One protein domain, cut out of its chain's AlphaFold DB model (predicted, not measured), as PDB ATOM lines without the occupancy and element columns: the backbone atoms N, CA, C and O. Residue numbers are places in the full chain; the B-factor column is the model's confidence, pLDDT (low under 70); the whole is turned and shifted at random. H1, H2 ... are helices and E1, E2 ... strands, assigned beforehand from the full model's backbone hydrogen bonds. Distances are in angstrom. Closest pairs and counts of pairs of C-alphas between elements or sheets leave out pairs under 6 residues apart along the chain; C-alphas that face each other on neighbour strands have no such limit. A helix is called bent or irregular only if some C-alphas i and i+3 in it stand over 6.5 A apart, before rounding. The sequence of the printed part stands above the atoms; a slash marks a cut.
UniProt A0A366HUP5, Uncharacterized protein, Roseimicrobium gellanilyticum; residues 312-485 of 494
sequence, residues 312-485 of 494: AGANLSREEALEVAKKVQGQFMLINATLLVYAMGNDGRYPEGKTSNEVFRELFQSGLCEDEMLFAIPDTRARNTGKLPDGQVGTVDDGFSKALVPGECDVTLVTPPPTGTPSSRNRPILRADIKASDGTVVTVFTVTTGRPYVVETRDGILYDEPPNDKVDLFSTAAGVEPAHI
ATOM      1  N   ALA A 312      15.821 138.074 148.373       47.56
ATOM      2  CA  ALA A 312      14.915 137.975 147.245       47.56
ATOM      3  C   ALA A 312      13.708 138.876 147.536       47.56
ATOM      4  O   ALA A 312      13.016 138.606 148.508       47.56
ATOM      5  N   GLY A 313      13.516 139.925 146.724       55.59
ATOM      6  CA  GLY A 313      12.289 140.717 146.530       55.59
ATOM      7  C   GLY A 313      11.453 141.090 147.766       55.59
ATOM      8  O   GLY A 313      10.955 140.232 148.480       55.59
ATOM      9  N   ALA A 314      11.219 142.391 147.960       62.12
ATOM     10  CA  ALA A 314      10.385 142.975 149.016       62.12
ATOM     11  C   ALA A 314       9.078 142.198 149.309       62.12
ATOM     12  O   ALA A 314       8.053 142.405 148.667       62.12
ATOM     13  N   ASN A 315       9.114 141.340 150.332       73.56
ATOM     14  CA  ASN A 315       7.948 140.702 150.948       73.56
ATOM     15  C   ASN A 315       7.734 141.284 152.349       73.56
ATOM     16  O   ASN A 315       7.626 140.538 153.318       73.56
ATOM     17  N   LEU A 316       7.776 142.611 152.478       84.75
ATOM     18  CA  LEU A 316       7.425 143.257 153.740       84.75
ATOM     19  C   LEU A 316       5.913 143.376 153.814       84.75
ATOM     20  O   LEU A 316       5.302 143.959 152.915       84.75
ATOM     21  N   SER A 317       5.318 142.881 154.896       89.88
ATOM     22  CA  SER A 317       3.958 143.293 155.236       89.88
ATOM     23  C   SER A 317       3.918 144.811 155.456       89.88
ATOM     24  O   SER A 317       4.945 145.458 155.688       89.88
ATOM     25  N   ARG A 318       2.724 145.404 155.407       87.38
ATOM     26  CA  ARG A 318       2.543 146.830 155.712       87.38
ATOM     27  C   ARG A 318       3.060 147.177 157.114       87.38
ATOM     28  O   ARG A 318       3.731 148.191 157.293       87.38
ATOM     29  N   GLU A 319       2.798 146.320 158.095       88.69
ATOM     30  CA  GLU A 319       3.272 146.469 159.473       88.69
ATOM     31  C   GLU A 319       4.799 146.388 159.552       88.69
ATOM     32  O   GLU A 319       5.425 147.203 160.228       88.69
ATOM     33  N   GLU A 320       5.420 145.456 158.823       89.12
ATOM     34  CA  GLU A 320       6.879 145.376 158.757       89.12
ATOM     35  C   GLU A 320       7.481 146.623 158.097       89.12
ATOM     36  O   GLU A 320       8.461 147.166 158.604       89.12
ATOM     37  N   ALA A 321       6.880 147.127 157.014       85.88
ATOM     38  CA  ALA A 321       7.312 148.362 156.362       85.88
ATOM     39  C   ALA A 321       7.251 149.568 157.319       85.88
ATOM     40  O   ALA A 321       8.176 150.382 157.346       85.88
ATOM     41  N   LEU A 322       6.215 149.649 158.162       85.38
ATOM     42  CA  LEU A 322       6.098 150.666 159.211       85.38
ATOM     43  C   LEU A 322       7.163 150.523 160.306       85.38
ATOM     44  O   LEU A 322       7.728 151.525 160.749       85.38
ATOM     45  N   GLU A 323       7.480 149.304 160.736       86.81
ATOM     46  CA  GLU A 323       8.565 149.072 161.698       86.81
ATOM     47  C   GLU A 323       9.934 149.450 161.117       86.81
ATOM     48  O   GLU A 323      10.756 150.078 161.794       86.81
ATOM     49  N   VAL A 324      10.177 149.158 159.836       86.25
ATOM     50  CA  VAL A 324      11.379 149.638 159.139       86.25
ATOM     51  C   VAL A 324      11.388 151.166 159.064       86.25
ATOM     52  O   VAL A 324      12.421 151.780 159.338       86.25
ATOM     53  N   ALA A 325      10.249 151.797 158.779       86.62
ATOM     54  CA  ALA A 325      10.130 153.251 158.712       86.62
ATOM     55  C   ALA A 325      10.484 153.931 160.043       86.62
ATOM     56  O   ALA A 325      11.201 154.934 160.055       86.62
ATOM     57  N   LYS A 326      10.077 153.353 161.179       85.06
ATOM     58  CA  LYS A 326      10.469 153.835 162.517       85.06
ATOM     59  C   LYS A 326      11.982 153.751 162.744       85.06
ATOM     60  O   LYS A 326      12.579 154.681 163.291       85.06
ATOM     61  N   LYS A 327      12.633 152.675 162.287       85.75
ATOM     62  CA  LYS A 327      14.101 152.543 162.358       85.75
ATOM     63  C   LYS A 327      14.798 153.593 161.490       85.75
ATOM     64  O   LYS A 327      15.718 154.263 161.961       85.75
ATOM     65  N   VAL A 328      14.309 153.802 160.266       86.50
ATOM     66  CA  VAL A 328      14.800 154.846 159.351       86.50
ATOM     67  C   VAL A 328      14.608 156.245 159.947       86.50
ATOM     68  O   VAL A 328      15.499 157.084 159.848       86.50
ATOM     69  N   GLN A 329      13.506 156.501 160.654       84.62
ATOM     70  CA  GLN A 329      13.299 157.744 161.401       84.62
ATOM     71  C   GLN A 329      14.391 157.961 162.466       84.62
ATOM     72  O   GLN A 329      14.950 159.056 162.556       84.62
ATOM     73  N   GLY A 330      14.756 156.936 163.243       80.06
ATOM     74  CA  GLY A 330      15.886 157.024 164.180       80.06
ATOM     75  C   GLY A 330      17.209 157.356 163.478       80.06
ATOM     76  O   GLY A 330      17.963 158.227 163.916       80.06
ATOM     77  N   GLN A 331      17.451 156.734 162.328       85.38
ATOM     78  CA  GLN A 331      18.632 156.974 161.502       85.38
ATOM     79  C   GLN A 331      18.670 158.389 160.905       85.38
ATOM     80  O   GLN A 331      19.720 159.026 160.889       85.38
ATOM     81  N   PHE A 332      17.525 158.946 160.510       87.19
ATOM     82  CA  PHE A 332      17.411 160.320 160.005       87.19
ATOM     83  C   PHE A 332      17.822 161.354 161.048       87.19
ATOM     84  O   PHE A 332      18.407 162.382 160.707       87.19
ATOM     85  N   MET A 333      17.573 161.079 162.331       80.38
ATOM     86  CA  MET A 333      18.082 161.927 163.407       80.38
ATOM     87  C   MET A 333      19.613 161.911 163.472       80.38
ATOM     88  O   MET A 333      20.216 162.961 163.699       80.38
ATOM     89  N   LEU A 334      20.240 160.752 163.251       81.38
ATOM     90  CA  LEU A 334      21.698 160.622 163.219       81.38
ATOM     91  C   LEU A 334      22.286 161.333 161.997       81.38
ATOM     92  O   LEU A 334      23.171 162.165 162.174       81.38
ATOM     93  N   ILE A 335      21.739 161.104 160.797       86.44
ATOM     94  CA  ILE A 335      22.156 161.805 159.572       86.44
ATOM     95  C   ILE A 335      22.042 163.325 159.765       86.44
ATOM     96  O   ILE A 335      22.990 164.055 159.484       86.44
ATOM     97  N   ASN A 336      20.923 163.821 160.308       83.25
ATOM     98  CA  ASN A 336      20.742 165.248 160.592       83.25
ATOM     99  C   ASN A 336      21.786 165.796 161.568       83.25
ATOM    100  O   ASN A 336      22.282 166.907 161.373       83.25
ATOM    101  N   ALA A 337      22.118 165.045 162.622       79.56
ATOM    102  CA  ALA A 337      23.152 165.446 163.567       79.56
ATOM    103  C   ALA A 337      24.513 165.540 162.867       79.56
ATOM    104  O   ALA A 337      25.179 166.564 162.984       79.56
ATOM    105  N   THR A 338      24.885 164.530 162.081       82.56
ATOM    106  CA  THR A 338      26.131 164.508 161.306       82.56
ATOM    107  C   THR A 338      26.207 165.679 160.321       82.56
ATOM    108  O   THR A 338      27.203 166.399 160.285       82.56
ATOM    109  N   LEU A 339      25.123 165.951 159.590       85.06
ATOM    110  CA  LEU A 339      25.001 167.096 158.684       85.06
ATOM    111  C   LEU A 339      25.142 168.438 159.412       85.06
ATOM    112  O   LEU A 339      25.776 169.360 158.899       85.06
ATOM    113  N   LEU A 340      24.582 168.566 160.617       78.31
ATOM    114  CA  LEU A 340      24.721 169.774 161.426       78.31
ATOM    115  C   LEU A 340      26.169 169.977 161.888       78.31
ATOM    116  O   LEU A 340      26.664 171.102 161.853       78.31
ATOM    117  N   VAL A 341      26.854 168.905 162.295       75.44
ATOM    118  CA  VAL A 341      28.276 168.952 162.671       75.44
ATOM    119  C   VAL A 341      29.129 169.371 161.488       75.44
ATOM    120  O   VAL A 341      29.963 170.267 161.628       75.44
ATOM    121  N   TYR A 342      28.862 168.795 160.317       83.19
ATOM    122  CA  TYR A 342      29.505 169.208 159.082       83.19
ATOM    123  C   TYR A 342      29.315 170.705 158.838       83.19
ATOM    124  O   TYR A 342      30.289 171.435 158.663       83.19
ATOM    125  N   ALA A 343      28.076 171.196 158.923       79.31
ATOM    126  CA  ALA A 343      27.782 172.608 158.722       79.31
ATOM    127  C   ALA A 343      28.487 173.513 159.741       79.31
ATOM    128  O   ALA A 343      28.977 174.578 159.375       79.31
ATOM    129  N   MET A 344      28.605 173.097 161.002       72.31
ATOM    130  CA  MET A 344      29.356 173.848 162.015       72.31
ATOM    131  C   MET A 344      30.846 173.977 161.673       72.31
ATOM    132  O   MET A 344      31.443 175.008 161.982       72.31
ATOM    133  N   GLY A 345      31.430 172.960 161.033       74.00
ATOM    134  CA  GLY A 345      32.805 172.985 160.531       74.00
ATOM    135  C   GLY A 345      32.992 173.775 159.232       74.00
ATOM    136  O   GLY A 345      34.112 174.180 158.940       74.00
ATOM    137  N   ASN A 346      31.910 174.033 158.487       76.88
ATOM    138  CA  ASN A 346      31.936 174.580 157.125       76.88
ATOM    139  C   ASN A 346      31.115 175.880 156.982       76.88
ATOM    140  O   ASN A 346      30.338 176.056 156.045       76.88
ATOM    141  N   ASP A 347      31.252 176.815 157.929       75.00
ATOM    142  CA  ASP A 347      30.603 178.144 157.922       75.00
ATOM    143  C   ASP A 347      29.061 178.142 157.869       75.00
ATOM    144  O   ASP A 347      28.420 179.158 157.569       75.00
ATOM    145  N   GLY A 348      28.443 177.018 158.224       71.69
ATOM    146  CA  GLY A 348      27.008 176.773 158.122       71.69
ATOM    147  C   GLY A 348      26.569 176.156 156.792       71.69
ATOM    148  O   GLY A 348      25.363 176.054 156.571       71.69
ATOM    149  N   ARG A 349      27.500 175.765 155.912       81.06
ATOM    150  CA  ARG A 349      27.209 175.065 154.653       81.06
ATOM    151  C   ARG A 349      27.117 173.559 154.883       81.06
ATOM    152  O   ARG A 349      28.002 172.965 155.486       81.06
ATOM    153  N   TYR A 350      26.034 172.959 154.406       85.94
ATOM    154  CA  TYR A 350      25.894 171.505 154.339       85.94
ATOM    155  C   TYR A 350      26.724 170.940 153.177       85.94
ATOM    156  O   TYR A 350      27.106 171.719 152.302       85.94
ATOM    157  N   PRO A 351      26.975 169.619 153.159       84.94
ATOM    158  CA  PRO A 351      27.612 168.967 152.027       84.94
ATOM    159  C   PRO A 351      26.907 169.276 150.703       84.94
ATOM    160  O   PRO A 351      25.672 169.288 150.643       84.94
ATOM    161  N   GLU A 352      27.680 169.521 149.653       82.25
ATOM    162  CA  GLU A 352      27.186 169.743 148.301       82.25
ATOM    163  C   GLU A 352      27.060 168.396 147.575       82.25
ATOM    164  O   GLU A 352      28.039 167.734 147.244       82.25
ATOM    165  N   GLY A 353      25.824 167.980 147.296       76.50
ATOM    166  CA  GLY A 353      25.552 166.757 146.549       76.50
ATOM    167  C   GLY A 353      24.132 166.733 145.999       76.50
ATOM    168  O   GLY A 353      23.181 167.142 146.665       76.50
ATOM    169  N   LYS A 354      23.985 166.256 144.764       72.19
ATOM    170  CA  LYS A 354      22.704 165.927 144.127       72.19
ATOM    171  C   LYS A 354      22.177 164.570 144.578       72.19
ATOM    172  O   LYS A 354      20.989 164.304 144.444       72.19
ATOM    173  N   THR A 355      23.060 163.709 145.077       78.62
ATOM    174  CA  THR A 355      22.713 162.370 145.558       78.62
ATOM    175  C   THR A 355      23.181 162.174 146.993       78.62
ATOM    176  O   THR A 355      24.113 162.826 147.465       78.62
ATOM    177  N   SER A 356      22.553 161.242 147.701       79.56
ATOM    178  CA  SER A 356      23.012 160.815 149.022       79.56
ATOM    179  C   SER A 356      24.398 160.194 149.003       79.56
ATOM    180  O   SER A 356      25.143 160.425 149.946       79.56
ATOM    181  N   ASN A 357      24.783 159.506 147.924       82.25
ATOM    182  CA  ASN A 357      26.147 159.007 147.743       82.25
ATOM    183  C   ASN A 357      27.170 160.159 147.746       82.25
ATOM    184  O   ASN A 357      28.233 160.036 148.346       82.25
ATOM    185  N   GLU A 358      26.867 161.288 147.094       82.94
ATOM    186  CA  GLU A 358      27.748 162.468 147.081       82.94
ATOM    187  C   GLU A 358      27.848 163.119 148.466       82.94
ATOM    188  O   GLU A 358      28.952 163.383 148.939       82.94
ATOM    189  N   VAL A 359      26.716 163.284 149.158       85.50
ATOM    190  CA  VAL A 359      26.694 163.812 150.533       85.50
ATOM    191  C   VAL A 359      27.429 162.892 151.498       85.50
ATOM    192  O   VAL A 359      28.242 163.355 152.296       85.50
ATOM    193  N   PHE A 360      27.174 161.587 151.427       86.50
ATOM    194  CA  PHE A 360      27.876 160.600 152.231       86.50
ATOM    195  C   PHE A 360      29.379 160.645 151.953       86.50
ATOM    196  O   PHE A 360      30.157 160.670 152.901       86.50
ATOM    197  N   ARG A 361      29.799 160.734 150.684       82.31
ATOM    198  CA  ARG A 361      31.216 160.850 150.318       82.31
ATOM    199  C   ARG A 361      31.863 162.055 150.988       82.31
ATOM    200  O   ARG A 361      32.944 161.914 151.548       82.31
ATOM    201  N   GLU A 362      31.216 163.213 150.971       85.56
ATOM    202  CA  GLU A 362      31.740 164.416 151.618       85.56
ATOM    203  C   GLU A 362      31.761 164.281 153.148       85.56
ATOM    204  O   GLU A 362      32.750 164.644 153.783       85.56
ATOM    205  N   LEU A 363      30.739 163.671 153.758       84.56
ATOM    206  CA  LEU A 363      30.720 163.394 155.198       84.56
ATOM    207  C   LEU A 363      31.789 162.377 155.619       84.56
ATOM    208  O   LEU A 363      32.466 162.574 156.630       84.56
ATOM    209  N   PHE A 364      31.999 161.327 154.836       82.12
ATOM    210  CA  PHE A 364      33.041 160.338 155.066       82.12
ATOM    211  C   PHE A 364      34.431 160.954 154.867       82.12
ATOM    212  O   PHE A 364      35.298 160.826 155.731       82.12
ATOM    213  N   GLN A 365      34.636 161.722 153.790       80.00
ATOM    214  CA  GLN A 365      35.853 162.513 153.586       80.00
ATOM    215  C   GLN A 365      36.067 163.496 154.726       80.00
ATOM    216  O   GLN A 365      37.211 163.759 155.081       80.00
ATOM    217  N   SER A 366      34.987 164.004 155.327       77.62
ATOM    218  CA  SER A 366      35.052 164.883 156.485       77.62
ATOM    219  C   SER A 366      35.425 164.163 157.788       77.62
ATOM    220  O   SER A 366      35.837 164.824 158.741       77.62
ATOM    221  N   GLY A 367      35.376 162.825 157.816       75.69
ATOM    222  CA  GLY A 367      35.604 162.012 159.014       75.69
ATOM    223  C   GLY A 367      34.397 161.893 159.935       75.69
ATOM    224  O   GLY A 367      34.520 161.389 161.044       75.69
ATOM    225  N   LEU A 368      33.241 162.393 159.500       77.06
ATOM    226  CA  LEU A 368      32.011 162.385 160.286       77.06
ATOM    227  C   LEU A 368      31.176 161.115 160.075       77.06
ATOM    228  O   LEU A 368      30.256 160.871 160.850       77.06
ATOM    229  N   CYS A 369      31.510 160.311 159.060       80.62
ATOM    230  CA  CYS A 369      30.963 158.977 158.824       80.62
ATOM    231  C   CYS A 369      32.103 157.980 158.601       80.62
ATOM    232  O   CYS A 369      33.075 158.308 157.921       80.62
ATOM    233  N   GLU A 370      31.963 156.764 159.128       70.75
ATOM    234  CA  GLU A 370      32.937 155.674 158.950       70.75
ATOM    235  C   GLU A 370      32.442 154.585 157.985       70.75
ATOM    236  O   GLU A 370      33.260 153.853 157.433       70.75
ATOM    237  N   ASP A 371      31.130 154.490 157.758       77.50
ATOM    238  CA  ASP A 371      30.516 153.511 156.864       77.50
ATOM    239  C   ASP A 371      29.233 154.046 156.202       77.50
ATOM    240  O   ASP A 371      28.637 155.040 156.626       77.50
ATOM    241  N   GLU A 372      28.809 153.355 155.148       77.94
ATOM    242  CA  GLU A 372      27.598 153.652 154.373       77.94
ATOM    243  C   GLU A 372      26.304 153.254 155.072       77.94
ATOM    244  O   GLU A 372      25.219 153.665 154.651       77.94
ATOM    245  N   MET A 373      26.390 152.491 156.166       81.12
ATOM    246  CA  MET A 373      25.208 152.029 156.889       81.12
ATOM    247  C   MET A 373      24.407 153.209 157.432       81.12
ATOM    248  O   MET A 373      23.189 153.100 157.559       81.12
ATOM    249  N   LEU A 374      25.047 154.363 157.666       83.50
ATOM    250  CA  LEU A 374      24.347 155.587 158.044       83.50
ATOM    251  C   LEU A 374      23.355 156.082 156.977       83.50
ATOM    252  O   LEU A 374      22.383 156.735 157.346       83.50
ATOM    253  N   PHE A 375      23.533 155.766 155.693       84.88
ATOM    254  CA  PHE A 375      22.643 156.186 154.595       84.88
ATOM    255  C   PHE A 375      21.854 155.034 153.948       84.88
ATOM    256  O   PHE A 375      21.099 155.257 152.998       84.88
ATOM    257  N   ALA A 376      21.978 153.817 154.475       84.06
ATOM    258  CA  ALA A 376      21.272 152.639 153.986       84.06
ATOM    259  C   ALA A 376      20.052 152.303 154.845       84.06
ATOM    260  O   ALA A 376      20.115 152.425 156.066       84.06
ATOM    261  N   ILE A 377      18.955 151.808 154.259       81.06
ATOM    262  CA  ILE A 377      17.819 151.346 155.073       81.06
ATOM    263  C   ILE A 377      18.277 150.144 155.931       81.06
ATOM    264  O   ILE A 377      18.937 149.246 155.400       81.06
ATOM    265  N   PRO A 378      17.958 150.079 157.242       76.06
ATOM    266  CA  PRO A 378      18.473 149.032 158.131       76.06
ATOM    267  C   PRO A 378      17.995 147.620 157.780       76.06
ATOM    268  O   PRO A 378      18.716 146.653 158.012       76.06
ATOM    269  N   ASP A 379      16.781 147.489 157.237       75.75
ATOM    270  CA  ASP A 379      16.246 146.202 156.791       75.75
ATOM    271  C   ASP A 379      16.598 145.975 155.325       75.75
ATOM    272  O   ASP A 379      16.141 146.679 154.426       75.75
ATOM    273  N   THR A 380      17.406 144.950 155.088       72.19
ATOM    274  CA  THR A 380      17.836 144.553 153.747       72.19
ATOM    275  C   THR A 380      16.659 144.280 152.799       72.19
ATOM    276  O   THR A 380      16.773 144.572 151.610       72.19
ATOM    277  N   ARG A 381      15.518 143.777 153.302       70.81
ATOM    278  CA  ARG A 381      14.308 143.470 152.513       70.81
ATOM    279  C   ARG A 381      13.580 144.726 152.032       70.81
ATOM    280  O   ARG A 381      12.811 144.652 151.080       70.81
ATOM    281  N   ALA A 382      13.812 145.856 152.700       62.53
ATOM    282  CA  ALA A 382      13.192 147.147 152.405       62.53
ATOM    283  C   ALA A 382      13.970 147.974 151.373       62.53
ATOM    284  O   ALA A 382      13.525 149.060 151.003       62.53
ATOM    285  N   ARG A 383      15.142 147.503 150.937       70.44
ATOM    286  CA  ARG A 383      16.016 148.256 150.035       70.44
ATOM    287  C   ARG A 383      15.500 148.190 148.612       70.44
ATOM    288  O   ARG A 383      15.284 147.109 148.066       70.44
ATOM    289  N   ASN A 384      15.363 149.351 147.980       63.78
ATOM    290  CA  ASN A 384      14.813 149.443 146.625       63.78
ATOM    291  C   ASN A 384      15.764 148.882 145.560       63.78
ATOM    292  O   ASN A 384      15.342 148.582 144.445       63.78
ATOM    293  N   THR A 385      17.049 148.759 145.883       63.91
ATOM    294  CA  THR A 385      18.102 148.451 144.909       63.91
ATOM    295  C   THR A 385      18.575 147.005 144.970       63.91
ATOM    296  O   THR A 385      19.333 146.579 144.101       63.91
ATOM    297  N   GLY A 386      18.152 146.247 145.992       61.34
ATOM    298  CA  GLY A 386      18.614 144.879 146.248       61.34
ATOM    299  C   GLY A 386      20.110 144.773 146.572       61.34
ATOM    300  O   GLY A 386      20.625 143.667 146.742       61.34
ATOM    301  N   LYS A 387      20.818 145.904 146.662       60.91
ATOM    302  CA  LYS A 387      22.230 145.960 147.025       60.91
ATOM    303  C   LYS A 387      22.363 146.164 148.522       60.91
ATOM    304  O   LYS A 387      21.643 146.948 149.140       60.91
ATOM    305  N   LEU A 388      23.279 145.414 149.116       60.06
ATOM    306  CA  LEU A 388      23.699 145.654 150.484       60.06
ATOM    307  C   LEU A 388      24.838 146.676 150.429       60.06
ATOM    308  O   LEU A 388      25.717 146.480 149.593       60.06
ATOM    309  N   PRO A 389      24.874 147.697 151.306       62.16
ATOM    310  CA  PRO A 389      26.125 148.327 151.668       62.16
ATOM    311  C   PRO A 389      27.008 147.187 152.134       62.16
ATOM    312  O   PRO A 389      26.694 146.473 153.092       62.16
ATOM    313  N   ASP A 390      28.068 146.958 151.390       58.28
ATOM    314  CA  ASP A 390      29.055 145.939 151.699       58.28
ATOM    315  C   ASP A 390      29.979 146.396 152.841       58.28
ATOM    316  O   ASP A 390      30.870 145.660 153.266       58.28
ATOM    317  N   GLY A 391      29.762 147.611 153.363       58.66
ATOM    318  CA  GLY A 391      30.615 148.240 154.364       58.66
ATOM    319  C   GLY A 391      32.024 148.514 153.836       58.66
ATOM    320  O   GLY A 391      32.909 148.851 154.624       58.66
ATOM    321  N   GLN A 392      32.253 148.359 152.529       56.69
ATOM    322  CA  GLN A 392      33.521 148.599 151.863       56.69
ATOM    323  C   GLN A 392      33.515 149.995 151.265       56.69
ATOM    324  O   GLN A 392      33.624 150.203 150.057       56.69
ATOM    325  N   VAL A 393      33.528 150.983 152.154       53.19
ATOM    326  CA  VAL A 393      34.006 152.299 151.756       53.19
ATOM    327  C   VAL A 393      35.502 152.121 151.529       53.19
ATOM    328  O   VAL A 393      36.271 152.039 152.488       53.19
ATOM    329  N   GLY A 394      35.913 151.906 150.276       52.88
ATOM    330  CA  GLY A 394      37.324 151.764 149.907       52.88
ATOM    331  C   GLY A 394      38.189 152.858 150.549       52.88
ATOM    332  O   GLY A 394      37.685 153.878 151.031       52.88
ATOM    333  N   THR A 395      39.510 152.676 150.596       54.16
ATOM    334  CA  THR A 395      40.353 153.714 151.211       54.16
ATOM    335  C   THR A 395      40.219 155.039 150.446       54.16
ATOM    336  O   THR A 395      39.914 155.051 149.251       54.16
ATOM    337  N   VAL A 396      40.458 156.171 151.122       51.78
ATOM    338  CA  VAL A 396      40.458 157.500 150.473       51.78
ATOM    339  C   VAL A 396      41.389 157.525 149.251       51.78
ATOM    340  O   VAL A 396      41.103 158.222 148.278       51.78
ATOM    341  N   ASP A 397      42.446 156.710 149.287       51.47
ATOM    342  CA  ASP A 397      43.490 156.618 148.270       51.47
ATOM    343  C   ASP A 397      43.101 155.687 147.093       51.47
ATOM    344  O   ASP A 397      43.548 155.908 145.970       51.47
ATOM    345  N   ASP A 398      42.187 154.722 147.291       55.53
ATOM    346  CA  ASP A 398      41.689 153.796 146.245       55.53
ATOM    347  C   ASP A 398      40.577 154.400 145.363       55.53
ATOM    348  O   ASP A 398      39.978 153.735 144.510       55.53
ATOM    349  N   GLY A 399      40.305 155.693 145.550       48.28
ATOM    350  CA  GLY A 399      39.635 156.518 144.557       48.28
ATOM    351  C   GLY A 399      38.113 156.458 144.525       48.28
ATOM    352  O   GLY A 399      37.587 156.772 143.460       48.28
ATOM    353  N   PHE A 400      37.423 156.109 145.631       56.62
ATOM    354  CA  PHE A 400      35.966 156.252 145.938       56.62
ATOM    355  C   PHE A 400      34.915 155.800 144.903       56.62
ATOM    356  O   PHE A 400      33.732 155.696 145.217       56.62
ATOM    357  N   SER A 401      35.310 155.555 143.665       52.81
ATOM    358  CA  SER A 401      34.487 155.243 142.502       52.81
ATOM    359  C   SER A 401      33.951 153.823 142.575       52.81
ATOM    360  O   SER A 401      32.946 153.522 141.941       52.81
ATOM    361  N   LYS A 402      34.595 152.976 143.386       51.09
ATOM    362  CA  LYS A 402      34.166 151.611 143.691       51.09
ATOM    363  C   LYS A 402      33.324 151.492 144.962       51.09
ATOM    364  O   LYS A 402      32.664 150.480 145.105       51.09
ATOM    365  N   ALA A 403      33.381 152.485 145.853       49.56
ATOM    366  CA  ALA A 403      32.770 152.408 147.180       49.56
ATOM    367  C   ALA A 403      31.252 152.612 147.149       49.56
ATOM    368  O   ALA A 403      30.560 152.055 147.968       49.56
ATOM    369  N   LEU A 404      30.741 153.401 146.198       59.94
ATOM    370  CA  LEU A 404      29.332 153.797 146.163       59.94
ATOM    371  C   LEU A 404      28.776 153.628 144.759       59.94
ATOM    372  O   LEU A 404      28.742 154.584 143.970       59.94
ATOM    373  N   VAL A 405      28.333 152.424 144.421       61.12
ATOM    374  CA  VAL A 405      27.551 152.235 143.204       61.12
ATOM    375  C   VAL A 405      26.208 152.958 143.395       61.12
ATOM    376  O   VAL A 405      25.634 152.934 144.491       61.12
ATOM    377  N   PRO A 406      25.668 153.641 142.365       59.72
ATOM    378  CA  PRO A 406      24.321 154.191 142.441       59.72
ATOM    379  C   PRO A 406      23.336 153.149 142.984       59.72
ATOM    380  O   PRO A 406      23.251 152.034 142.455       59.72
ATOM    381  N   GLY A 407      22.634 153.516 144.059       58.09
ATOM    382  CA  GLY A 407      21.660 152.659 144.726       58.09
ATOM    383  C   GLY A 407      22.067 152.043 146.067       58.09
ATOM    384  O   GLY A 407      21.234 151.383 146.671       58.09
ATOM    385  N   GLU A 408      23.294 152.225 146.552       64.88
ATOM    386  CA  GLU A 408      23.691 151.714 147.883       64.88
ATOM    387  C   GLU A 408      23.205 152.590 149.046       64.88
ATOM    388  O   GLU A 408      22.902 152.072 150.121       64.88
ATOM    389  N   CYS A 409      23.024 153.895 148.818       70.94
ATOM    390  CA  CYS A 409      22.258 154.743 149.727       70.94
ATOM    391  C   CYS A 409      20.776 154.734 149.336       70.94
ATOM    392  O   CYS A 409      20.403 155.177 148.247       70.94
ATOM    393  N   ASP A 410      19.922 154.291 150.253       77.94
ATOM    394  CA  ASP A 410      18.465 154.305 150.083       77.94
ATOM    395  C   ASP A 410      17.840 155.650 150.494       77.94
ATOM    396  O   ASP A 410      16.731 155.996 150.078       77.94
ATOM    397  N   VAL A 411      18.542 156.423 151.326       81.44
ATOM    398  CA  VAL A 411      18.108 157.769 151.704       81.44
ATOM    399  C   VAL A 411      18.351 158.690 150.523       81.44
ATOM    400  O   VAL A 411      19.479 158.831 150.084       81.44
ATOM    401  N   THR A 412      17.323 159.341 150.006       78.56
ATOM    402  CA  THR A 412      17.429 160.391 148.996       78.56
ATOM    403  C   THR A 412      17.580 161.739 149.681       78.56
ATOM    404  O   THR A 412      16.789 162.105 150.553       78.56
ATOM    405  N   LEU A 413      18.590 162.502 149.268       75.75
ATOM    406  CA  LEU A 413      18.663 163.917 149.594       75.75
ATOM    407  C   LEU A 413      17.805 164.667 148.576       75.75
ATOM    408  O   LEU A 413      18.149 164.731 147.398       75.75
ATOM    409  N   VAL A 414      16.670 165.205 149.006       72.88
ATOM    410  CA  VAL A 414      15.845 166.023 148.117       72.88
ATOM    411  C   VAL A 414      16.541 167.384 147.998       72.88
ATOM    412  O   VAL A 414      16.646 168.129 148.975       72.88
ATOM    413  N   THR A 415      17.114 167.618 146.810       62.38
ATOM    414  CA  THR A 415      17.923 168.777 146.377       62.38
ATOM    415  C   THR A 415      17.272 170.140 146.664       62.38
ATOM    416  O   THR A 415      16.077 170.200 146.947       62.38
ATOM    417  N   PRO A 416      18.060 171.239 146.651       55.66
ATOM    418  CA  PRO A 416      17.898 172.342 147.582       55.66
ATOM    419  C   PRO A 416      16.605 173.124 147.350       55.66
ATOM    420  O   PRO A 416      16.071 173.141 146.237       55.66
ATOM    421  N   PRO A 417      16.119 173.827 148.385       53.97
ATOM    422  CA  PRO A 417      15.025 174.766 148.233       53.97
ATOM    423  C   PRO A 417      15.321 175.775 147.104       53.97
ATOM    424  O   PRO A 417      16.490 176.025 146.792       53.97
ATOM    425  N   PRO A 418      14.276 176.361 146.491       54.91
ATOM    426  CA  PRO A 418      14.371 177.159 145.271       54.91
ATOM    427  C   PRO A 418      15.510 178.183 145.277       54.91
ATOM    428  O   PRO A 418      15.859 178.745 146.323       54.91
ATOM    429  N   THR A 419      16.053 178.474 144.093       50.25
ATOM    430  CA  THR A 419      17.077 179.504 143.878       50.25
ATOM    431  C   THR A 419      16.681 180.806 144.589       50.25
ATOM    432  O   THR A 419      15.593 181.329 144.363       50.25
ATOM    433  N   GLY A 420      17.542 181.318 145.477       60.28
ATOM    434  CA  GLY A 420      17.255 182.500 146.308       60.28
ATOM    435  C   GLY A 420      16.821 182.196 147.748       60.28
ATOM    436  O   GLY A 420      16.666 183.120 148.548       60.28
ATOM    437  N   THR A 421      16.685 180.922 148.124       57.66
ATOM    438  CA  THR A 421      16.480 180.552 149.528       57.66
ATOM    439  C   THR A 421      17.701 180.972 150.358       57.66
ATOM    440  O   THR A 421      18.824 180.600 150.011       57.66
ATOM    441  N   PRO A 422      17.529 181.734 151.459       57.91
ATOM    442  CA  PRO A 422      18.643 182.130 152.312       57.91
ATOM    443  C   PRO A 422      19.454 180.908 152.738       57.91
ATOM    444  O   PRO A 422      18.873 179.885 153.094       57.91
ATOM    445  N   SER A 423      20.783 181.011 152.776       56.03
ATOM    446  CA  SER A 423      21.671 179.904 153.173       56.03
ATOM    447  C   SER A 423      21.310 179.295 154.535       56.03
ATOM    448  O   SER A 423      21.441 178.093 154.735       56.03
ATOM    449  N   SER A 424      20.740 180.088 155.449       54.75
ATOM    450  CA  SER A 424      20.211 179.630 156.745       54.75
ATOM    451  C   SER A 424      19.013 178.667 156.653       54.75
ATOM    452  O   SER A 424      18.715 177.955 157.618       54.75
ATOM    453  N   ARG A 425      18.331 178.648 155.505       61.38
ATOM    454  CA  ARG A 425      17.193 177.788 155.153       61.38
ATOM    455  C   ARG A 425      17.537 176.752 154.076       61.38
ATOM    456  O   ARG A 425      16.681 175.926 153.782       61.38
ATOM    457  N   ASN A 426      18.758 176.762 153.529       67.50
ATOM    458  CA  ASN A 426      19.230 175.778 152.556       67.50
ATOM    459  C   ASN A 426      19.586 174.463 153.257       67.50
ATOM    460  O   ASN A 426      20.744 174.140 153.512       67.50
ATOM    461  N   ARG A 427      18.541 173.780 153.701       73.75
ATOM    462  CA  ARG A 427      18.603 172.631 154.583       73.75
ATOM    463  C   ARG A 427      18.216 171.389 153.795       73.75
ATOM    464  O   ARG A 427      17.136 171.403 153.206       73.75
ATOM    465  N   PRO A 428      19.041 170.333 153.799       76.19
ATOM    466  CA  PRO A 428      18.693 169.112 153.097       76.19
ATOM    467  C   PRO A 428      17.443 168.495 153.724       76.19
ATOM    468  O   PRO A 428      17.290 168.471 154.954       76.19
ATOM    469  N   ILE A 429      16.550 168.027 152.857       82.56
ATOM    470  CA  ILE A 429      15.431 167.165 153.223       82.56
ATOM    471  C   ILE A 429      15.898 165.742 152.954       82.56
ATOM    472  O   ILE A 429      16.318 165.425 151.841       82.56
ATOM    473  N   LEU A 430      15.849 164.893 153.974       86.44
ATOM    474  CA  LEU A 430      16.091 163.464 153.788       86.44
ATOM    475  C   LEU A 430      14.753 162.810 153.479       86.44
ATOM    476  O   LEU A 430      13.767 163.139 154.141       86.44
ATOM    477  N   ARG A 431      14.730 161.900 152.512       88.00
ATOM    478  CA  ARG A 431      13.574 161.092 152.122       88.00
ATOM    479  C   ARG A 431      14.001 159.634 151.988       88.00
ATOM    480  O   ARG A 431      15.085 159.372 151.493       88.00
ATOM    481  N   ALA A 432      13.179 158.689 152.410       87.75
ATOM    482  CA  ALA A 432      13.368 157.269 152.151       87.75
ATOM    483  C   ALA A 432      12.005 156.629 151.910       87.75
ATOM    484  O   ALA A 432      11.068 156.883 152.667       87.75
ATOM    485  N   ASP A 433      11.918 155.788 150.886       86.69
ATOM    486  CA  ASP A 433      10.671 155.155 150.468       86.69
ATOM    487  C   ASP A 433      10.782 153.645 150.696       86.69
ATOM    488  O   ASP A 433      11.650 152.990 150.116       86.69
ATOM    489  N   ILE A 434       9.899 153.095 151.529       87.06
ATOM    490  CA  ILE A 434       9.849 151.672 151.880       87.06
ATOM    491  C   ILE A 434       8.593 151.069 151.255       87.06
ATOM    492  O   ILE A 434       7.480 151.494 151.558       87.06
ATOM    493  N   LYS A 435       8.761 150.075 150.381       86.62
ATOM    494  CA  LYS A 435       7.647 149.424 149.680       86.62
ATOM    495  C   LYS A 435       7.195 148.163 150.417       86.62
ATOM    496  O   LYS A 435       8.016 147.295 150.708       86.62
ATOM    497  N   ALA A 436       5.897 148.061 150.682       86.50
ATOM    498  CA  ALA A 436       5.240 146.862 151.188       86.50
ATOM    499  C   ALA A 436       4.737 145.974 150.034       86.50
ATOM    500  O   ALA A 436       4.571 146.425 148.898       86.50
ATOM    501  N   SER A 437       4.458 144.704 150.332       86.00
ATOM    502  CA  SER A 437       4.004 143.704 149.356       86.00
ATOM    503  C   SER A 437       2.615 143.989 148.775       86.00
ATOM    504  O   SER A 437       2.281 143.477 147.711       86.00
ATOM    505  N   ASP A 438       1.793 144.785 149.462       85.12
ATOM    506  CA  ASP A 438       0.444 145.174 149.027       85.12
ATOM    507  C   ASP A 438       0.421 146.424 148.125       85.12
ATOM    508  O   ASP A 438      -0.655 146.911 147.774       85.12
ATOM    509  N   GLY A 439       1.598 146.943 147.753       84.12
ATOM    510  CA  GLY A 439       1.757 148.163 146.960       84.12
ATOM    511  C   GLY A 439       1.800 149.452 147.786       84.12
ATOM    512  O   GLY A 439       2.035 150.518 147.215       84.12
ATOM    513  N   THR A 440       1.621 149.384 149.110       84.62
ATOM    514  CA  THR A 440       1.786 150.543 149.998       84.62
ATOM    515  C   THR A 440       3.241 151.012 149.992       84.62
ATOM    516  O   THR A 440       4.172 150.212 150.101       84.62
ATOM    517  N   VAL A 441       3.454 152.325 149.898       85.31
ATOM    518  CA  VAL A 441       4.763 152.968 150.038       85.31
ATOM    519  C   VAL A 441       4.760 153.816 151.301       85.31
ATOM    520  O   VAL A 441       4.064 154.832 151.390       85.31
ATOM    521  N   VAL A 442       5.558 153.399 152.279       84.69
ATOM    522  CA  VAL A 442       5.802 154.135 153.517       84.69
ATOM    523  C   VAL A 442       6.987 155.067 153.287       84.69
ATOM    524  O   VAL A 442       8.125 154.630 153.135       84.69
ATOM    525  N   THR A 443       6.714 156.366 153.238       85.19
ATOM    526  CA  THR A 443       7.714 157.411 153.015       85.19
ATOM    527  C   THR A 443       8.124 158.012 154.352       85.19
ATOM    528  O   THR A 443       7.295 158.544 155.090       85.19
ATOM    529  N   VAL A 444       9.417 157.968 154.660       84.38
ATOM    530  CA  VAL A 444      10.011 158.685 155.790       84.38
ATOM    531  C   VAL A 444      10.694 159.928 155.258       84.38
ATOM    532  O   VAL A 444      11.528 159.836 154.362       84.38
ATOM    533  N   PHE A 445      10.402 161.096 155.820       86.00
ATOM    534  CA  PHE A 445      11.163 162.307 155.513       86.00
ATOM    535  C   PHE A 445      11.430 163.145 156.751       86.00
ATOM    536  O   PHE A 445      10.689 163.127 157.731       86.00
ATOM    537  N   THR A 446      12.510 163.917 156.721       81.38
ATOM    538  CA  THR A 446      12.802 164.894 157.767       81.38
ATOM    539  C   THR A 446      13.299 166.187 157.161       81.38
ATOM    540  O   THR A 446      14.096 166.207 156.228       81.38
ATOM    541  N   VAL A 447      12.883 167.279 157.786       73.12
ATOM    542  CA  VAL A 447      13.605 168.549 157.741       73.12
ATOM    543  C   VAL A 447      14.637 168.550 158.866       73.12
ATOM    544  O   VAL A 447      14.364 168.036 159.949       73.12
ATOM    545  N   THR A 448      15.812 169.132 158.640       59.16
ATOM    546  CA  THR A 448      17.023 169.024 159.493       59.16
ATOM    547  C   THR A 448      16.866 169.473 160.956       59.16
ATOM    548  O   THR A 448      17.769 169.264 161.758       59.16
ATOM    549  N   THR A 449      15.740 170.083 161.345       59.16
ATOM    550  CA  THR A 449      15.426 170.406 162.757       59.16
ATOM    551  C   THR A 449      14.037 169.950 163.204       59.16
ATOM    552  O   THR A 449      13.503 170.474 164.179       59.16
ATOM    553  N   GLY A 450      13.417 169.027 162.474       64.44
ATOM    554  CA  GLY A 450      12.134 168.430 162.832       64.44
ATOM    555  C   GLY A 450      12.298 167.015 163.369       64.44
ATOM    556  O   GLY A 450      13.331 166.377 163.177       64.44
ATOM    557  N   ARG A 451      11.244 166.511 164.013       71.69
ATOM    558  CA  ARG A 451      11.059 165.063 164.098       71.69
ATOM    559  C   ARG A 451      10.827 164.557 162.668       71.69
ATOM    560  O   ARG A 451      10.065 165.214 161.954       71.69
ATOM    561  N   PRO A 452      11.468 163.462 162.238       79.19
ATOM    562  CA  PRO A 452      11.116 162.838 160.973       79.19
ATOM    563  C   PRO A 452       9.646 162.428 161.011       79.19
ATOM    564  O   PRO A 452       9.129 162.085 162.076       79.19
ATOM    565  N   TYR A 453       8.993 162.484 159.865       80.19
ATOM    566  CA  TYR A 453       7.607 162.098 159.676       80.19
ATOM    567  C   TYR A 453       7.575 160.795 158.891       80.19
ATOM    568  O   TYR A 453       8.436 160.559 158.041       80.19
ATOM    569  N   VAL A 454       6.584 159.967 159.194       81.44
ATOM    570  CA  VAL A 454       6.270 158.750 158.453       81.44
ATOM    571  C   VAL A 454       4.925 159.001 157.804       81.44
ATOM    572  O   VAL A 454       4.004 159.439 158.486       81.44
ATOM    573  N   VAL A 455       4.835 158.794 156.499       82.69
ATOM    574  CA  VAL A 455       3.598 158.977 155.748       82.69
ATOM    575  C   VAL A 455       3.373 157.760 154.878       82.69
ATOM    576  O   VAL A 455       4.282 157.286 154.200       82.69
ATOM    577  N   GLU A 456       2.151 157.255 154.893       81.00
ATOM    578  CA  GLU A 456       1.747 156.138 154.057       81.00
ATOM    579  C   GLU A 456       1.077 156.649 152.787       81.00
ATOM    580  O   GLU A 456       0.190 157.506 152.828       81.00
ATOM    581  N   THR A 457       1.498 156.092 151.655       78.75
ATOM    582  CA  THR A 457       0.834 156.297 150.372       78.75
ATOM    583  C   THR A 457       0.441 154.964 149.762       78.75
ATOM    584  O   THR A 457       1.215 154.009 149.788       78.75
ATOM    585  N   ARG A 458      -0.759 154.895 149.188       75.25
ATOM    586  CA  ARG A 458      -1.211 153.757 148.380       75.25
ATOM    587  C   ARG A 458      -1.819 154.311 147.106       75.25
ATOM    588  O   ARG A 458      -2.655 155.207 147.175       75.25
ATOM    589  N   ASP A 459      -1.326 153.857 145.959       72.62
ATOM    590  CA  ASP A 459      -1.759 154.347 144.642       72.62
ATOM    591  C   ASP A 459      -1.664 155.885 144.492       72.62
ATOM    592  O   ASP A 459      -2.455 156.515 143.796       72.62
ATOM    593  N   GLY A 460      -0.695 156.511 145.177       62.88
ATOM    594  CA  GLY A 460      -0.498 157.967 145.180       62.88
ATOM    595  C   GLY A 460      -1.432 158.759 146.108       62.88
ATOM    596  O   GLY A 460      -1.356 159.985 146.128       62.88
ATOM    597  N   ILE A 461      -2.287 158.091 146.890       65.56
ATOM    598  CA  ILE A 461      -3.174 158.719 147.880       65.56
ATOM    599  C   ILE A 461      -2.480 158.743 149.243       65.56
ATOM    600  O   ILE A 461      -1.975 157.715 149.693       65.56
ATOM    601  N   LEU A 462      -2.459 159.910 149.892       67.31
ATOM    602  CA  LEU A 462      -1.904 160.127 151.231       67.31
ATOM    603  C   LEU A 462      -2.901 159.648 152.299       67.31
ATOM    604  O   LEU A 462      -4.055 160.073 152.276       67.31
ATOM    605  N   TYR A 463      -2.474 158.800 153.236       56.75
ATOM    606  CA  TYR A 463      -3.356 158.287 154.299       56.75
ATOM    607  C   TYR A 463      -3.161 158.965 155.657       56.75
ATOM    608  O   TYR A 463      -3.951 158.716 156.565       56.75
ATOM    609  N   ASP A 464      -2.152 159.831 155.792       61.47
ATOM    610  CA  ASP A 464      -1.863 160.544 157.037       61.47
ATOM    611  C   ASP A 464      -1.662 162.039 156.759       61.47
ATOM    612  O   ASP A 464      -0.845 162.415 155.908       61.47
ATOM    613  N   GLU A 465      -2.439 162.896 157.431       54.47
ATOM    614  CA  GLU A 465      -2.382 164.342 157.207       54.47
ATOM    615  C   GLU A 465      -1.091 164.914 157.805       54.47
ATOM    616  O   GLU A 465      -0.822 164.781 159.006       54.47
ATOM    617  N   PRO A 466      -0.272 165.597 156.996       57.41
ATOM    618  CA  PRO A 466       0.875 166.294 157.525       57.41
ATOM    619  C   PRO A 466       0.423 167.497 158.360       57.41
ATOM    620  O   PRO A 466      -0.659 168.038 158.131       57.41
ATOM    621  N   PRO A 467       1.248 167.990 159.301       58.31
ATOM    622  CA  PRO A 467       0.950 169.238 159.993       58.31
ATOM    623  C   PRO A 467       0.638 170.358 158.984       58.31
ATOM    624  O   PRO A 467       1.429 170.607 158.070       58.31
ATOM    625  N   ASN A 468      -0.510 171.027 159.157       55.59
ATOM    626  CA  ASN A 468      -1.047 172.033 158.226       55.59
ATOM    627  C   ASN A 468      -0.054 173.147 157.848       55.59
ATOM    628  O   ASN A 468      -0.161 173.735 156.777       55.59
ATOM    629  N   ASP A 469       0.936 173.441 158.695       58.25
ATOM    630  CA  ASP A 469       1.957 174.465 158.455       58.25
ATOM    631  C   ASP A 469       3.063 174.036 157.475       58.25
ATOM    632  O   ASP A 469       3.975 174.818 157.197       58.25
ATOM    633  N   LYS A 470       3.018 172.803 156.953       59.00
ATOM    634  CA  LYS A 470       4.077 172.259 156.092       59.00
ATOM    635  C   LYS A 470       3.587 171.608 154.799       59.00
ATOM    636  O   LYS A 470       4.418 171.110 154.050       59.00
ATOM    637  N   VAL A 471       2.293 171.656 154.491       57.31
ATOM    638  CA  VAL A 471       1.670 170.987 153.327       57.31
ATOM    639  C   VAL A 471       2.404 171.264 152.001       57.31
ATOM    640  O   VAL A 471       2.639 170.335 151.233       57.31
ATOM    641  N   ASP A 472       2.873 172.494 151.770       58.88
ATOM    642  CA  ASP A 472       3.594 172.872 150.538       58.88
ATOM    643  C   ASP A 472       4.994 172.243 150.415       58.88
ATOM    644  O   ASP A 472       5.465 171.906 149.326       58.88
ATOM    645  N   LEU A 473       5.674 172.055 151.551       59.31
ATOM    646  CA  LEU A 473       6.941 171.323 151.615       59.31
ATOM    647  C   LEU A 473       6.716 169.828 151.371       59.31
ATOM    648  O   LEU A 473       7.579 169.164 150.802       59.31
ATOM    649  N   PHE A 474       5.561 169.310 151.791       58.56
ATOM    650  CA  PHE A 474       5.211 167.897 151.694       58.56
ATOM    651  C   PHE A 474       4.783 167.512 150.277       58.56
ATOM    652  O   PHE A 474       5.273 166.509 149.771       58.56
ATOM    653  N   SER A 475       3.953 168.313 149.608       59.19
ATOM    654  CA  SER A 475       3.546 168.072 148.215       59.19
ATOM    655  C   SER A 475       4.754 168.026 147.274       59.19
ATOM    656  O   SER A 475       4.946 167.072 146.517       59.19
ATOM    657  N   THR A 476       5.650 169.006 147.417       59.41
ATOM    658  CA  THR A 476       6.875 169.113 146.617       59.41
ATOM    659  C   THR A 476       7.853 167.967 146.902       59.41
ATOM    660  O   THR A 476       8.415 167.395 145.971       59.41
ATOM    661  N   ALA A 477       8.063 167.602 148.173       56.38
ATOM    662  CA  ALA A 477       9.028 166.566 148.547       56.38
ATOM    663  C   ALA A 477       8.515 165.136 148.321       56.38
ATOM    664  O   ALA A 477       9.320 164.253 148.023       56.38
ATOM    665  N   ALA A 478       7.205 164.895 148.447       51.75
ATOM    666  CA  ALA A 478       6.583 163.596 148.192       51.75
ATOM    667  C   ALA A 478       6.376 163.332 146.690       51.75
ATOM    668  O   ALA A 478       6.284 162.174 146.286       51.75
ATOM    669  N   GLY A 479       6.374 164.376 145.852       56.72
ATOM    670  CA  GLY A 479       5.992 164.263 144.442       56.72
ATOM    671  C   GLY A 479       4.485 164.049 144.271       56.72
ATOM    672  O   GLY A 479       4.061 163.410 143.312       56.72
ATOM    673  N   VAL A 480       3.689 164.544 145.223       54.19
ATOM    674  CA  VAL A 480       2.230 164.406 145.258       54.19
ATOM    675  C   VAL A 480       1.625 165.793 145.075       54.19
ATOM    676  O   VAL A 480       1.959 166.724 145.805       54.19
ATOM    677  N   GLU A 481       0.739 165.941 144.094       50.28
ATOM    678  CA  GLU A 481      -0.008 167.179 143.850       50.28
ATOM    679  C   GLU A 481      -0.736 167.634 145.138       50.28
ATOM    680  O   GLU A 481      -1.448 166.824 145.745       50.28
ATOM    681  N   PRO A 482      -0.624 168.912 145.563       42.94
ATOM    682  CA  PRO A 482      -1.252 169.418 146.792       42.94
ATOM    683  C   PRO A 482      -2.759 169.128 146.877       42.94
ATOM    684  O   PRO A 482      -3.304 168.940 147.965       42.94
ATOM    685  N   ALA A 483      -3.434 169.046 145.725       43.91
ATOM    686  CA  ALA A 483      -4.860 168.755 145.610       43.91
ATOM    687  C   ALA A 483      -5.266 167.364 146.144       43.91
ATOM    688  O   ALA A 483      -6.436 167.164 146.473       43.91
ATOM    689  N   HIS A 484      -4.322 166.425 146.267       42.97
ATOM    690  CA  HIS A 484      -4.547 165.084 146.821       42.97
ATOM    691  C   HIS A 484      -4.323 164.999 148.339       42.97
ATOM    692  O   HIS A 484      -4.624 163.969 148.936       42.97
ATOM    693  N   ILE A 485      -3.833 166.072 148.971       48.59
ATOM    694  CA  ILE A 485      -3.546 166.134 150.414       48.59
ATOM    695  C   ILE A 485      -4.764 166.654 151.210       48.59
ATOM    696  O   ILE A 485      -4.802 166.530 152.426       48.59
TER     697      ILE A 485
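Overview. This is residues 312 to 485 of the 494 residues of an uncharacterized protein of Roseimicrobium gellanilyticum (UniProt A0A366HUP5). What shape do these atoms make? A strongly twisted sheet of four antiparallel strands has the long helix H1 packed along one face and the last helix H4 on the opposite face, while the far part of H1 reaches past the sheet to a small group with H2 and H3 on the side of E1. Two long loops join the parts, residues 376 to 411 between H3 and E1 and residues 415 to 428 between E1 and E2. What is the make-up? The printed part has 174 residues, with four named helices and four named strands in the order H1 H2 H3 E1 E2 E3 E4 H4; the sheet runs E1 E2 E3 E4 and the class is mixed, helices and strands, with 77 residues in named elements, under half. How large is it? It is compact and flat, with a radius of gyration of the C-alphas of 16.2 A and spans of 46 by 44 by 23 A.

Arrangement. What does the first helix meet among the helices? H1, residues 318 to 345, touches H2, residues 356 to 366, with its residues 338 to 342 alone, the same way at a steep tilt of 43 degrees; the closest C-alphas, of Tyr 342 and Leu 363, are 7.1 A apart. With residues 331 to 335 alone H1 touches H3, residues 372 to 375, where the C-alphas of Ile 335 and Leu 374 are closest at 6.8 A. H2 and H3 only just touch, with 3 pairs of C-alphas within 8 A, the closest those of Phe 360 and Phe 375 at 7.2 A. How are the strands paired? E1, residues 412 to 414, E2, residues 429 to 435, E3, residues 441 to 447, and E4, residues 453 to 458, form a meander, each strand the antiparallel neighbour of the one before and each pair a hairpin. Within hydrogen-bond range are N 412 and O 431 at 2.7 A for E1 and E2, N 432 and O 444 at 2.8 A for E2 and E3, and N 443 and O 455 at 2.8 A for E3 and E4. Which helices are on the sheet? H1 is on it at a height over the sheet of 8.1 A, over E2 and E3 and only just not over E4, on which 2 of its C-alphas fall; it runs along the strands, at 22 degrees to E3 on the local plane, and the closest C-alphas of H1 and E3, those of Ala 325 and Val 444, are 6.2 A apart. H2 is on the sheet too, with the C-alphas of Ser 356 and Leu 413 in E1 closest at 5.4 A, while H3 is not on it. H4, residues 468 to 478, is on the opposite face from H1, and its closest C-alphas with E1, those of Ala 477 and Val 414, are 6.9 A apart. How do the helix backbones stand? In H1 and H2 every O i to N i+4 pair is within hydrogen-bond range, in H4 5 of 7 are, and H3 is too short for such a pair. H4 is irregular: C-alphas 469 and 472 are 8.2 A apart.

Along the chain. Where does the first helix run? H1 begins at C-alpha 318, (2.543, 146.830, 155.712), and ends at C-alpha 345, (32.805, 172.985, 160.531), a length of 40.3 A. H2 measures 14.7 A and H3 5.6 A. How long are the strands and the last helix? E1 measures 5.9 A, E2 19.7 A, E3 19.5 A and E4 16.6 A. H4 measures 15.2 A and ends at C-alpha 478, (6.583, 163.596, 148.192).

Size, cuts and confidence. How far does it reach? The two C-alphas farthest apart, those of Asp 397 and Ala 483, are 49.9 A apart, and the printed part has no cut. Which links are long? Those from H3 to E1, 36 residues, and from E1 to E2, 14 residues, are long. Where is the model's confidence low? The mean pLDDT of the printed part is 71.4, and 70 residues are under 70, among them residues 384 to 408, 415 to 426 and 460 to 485.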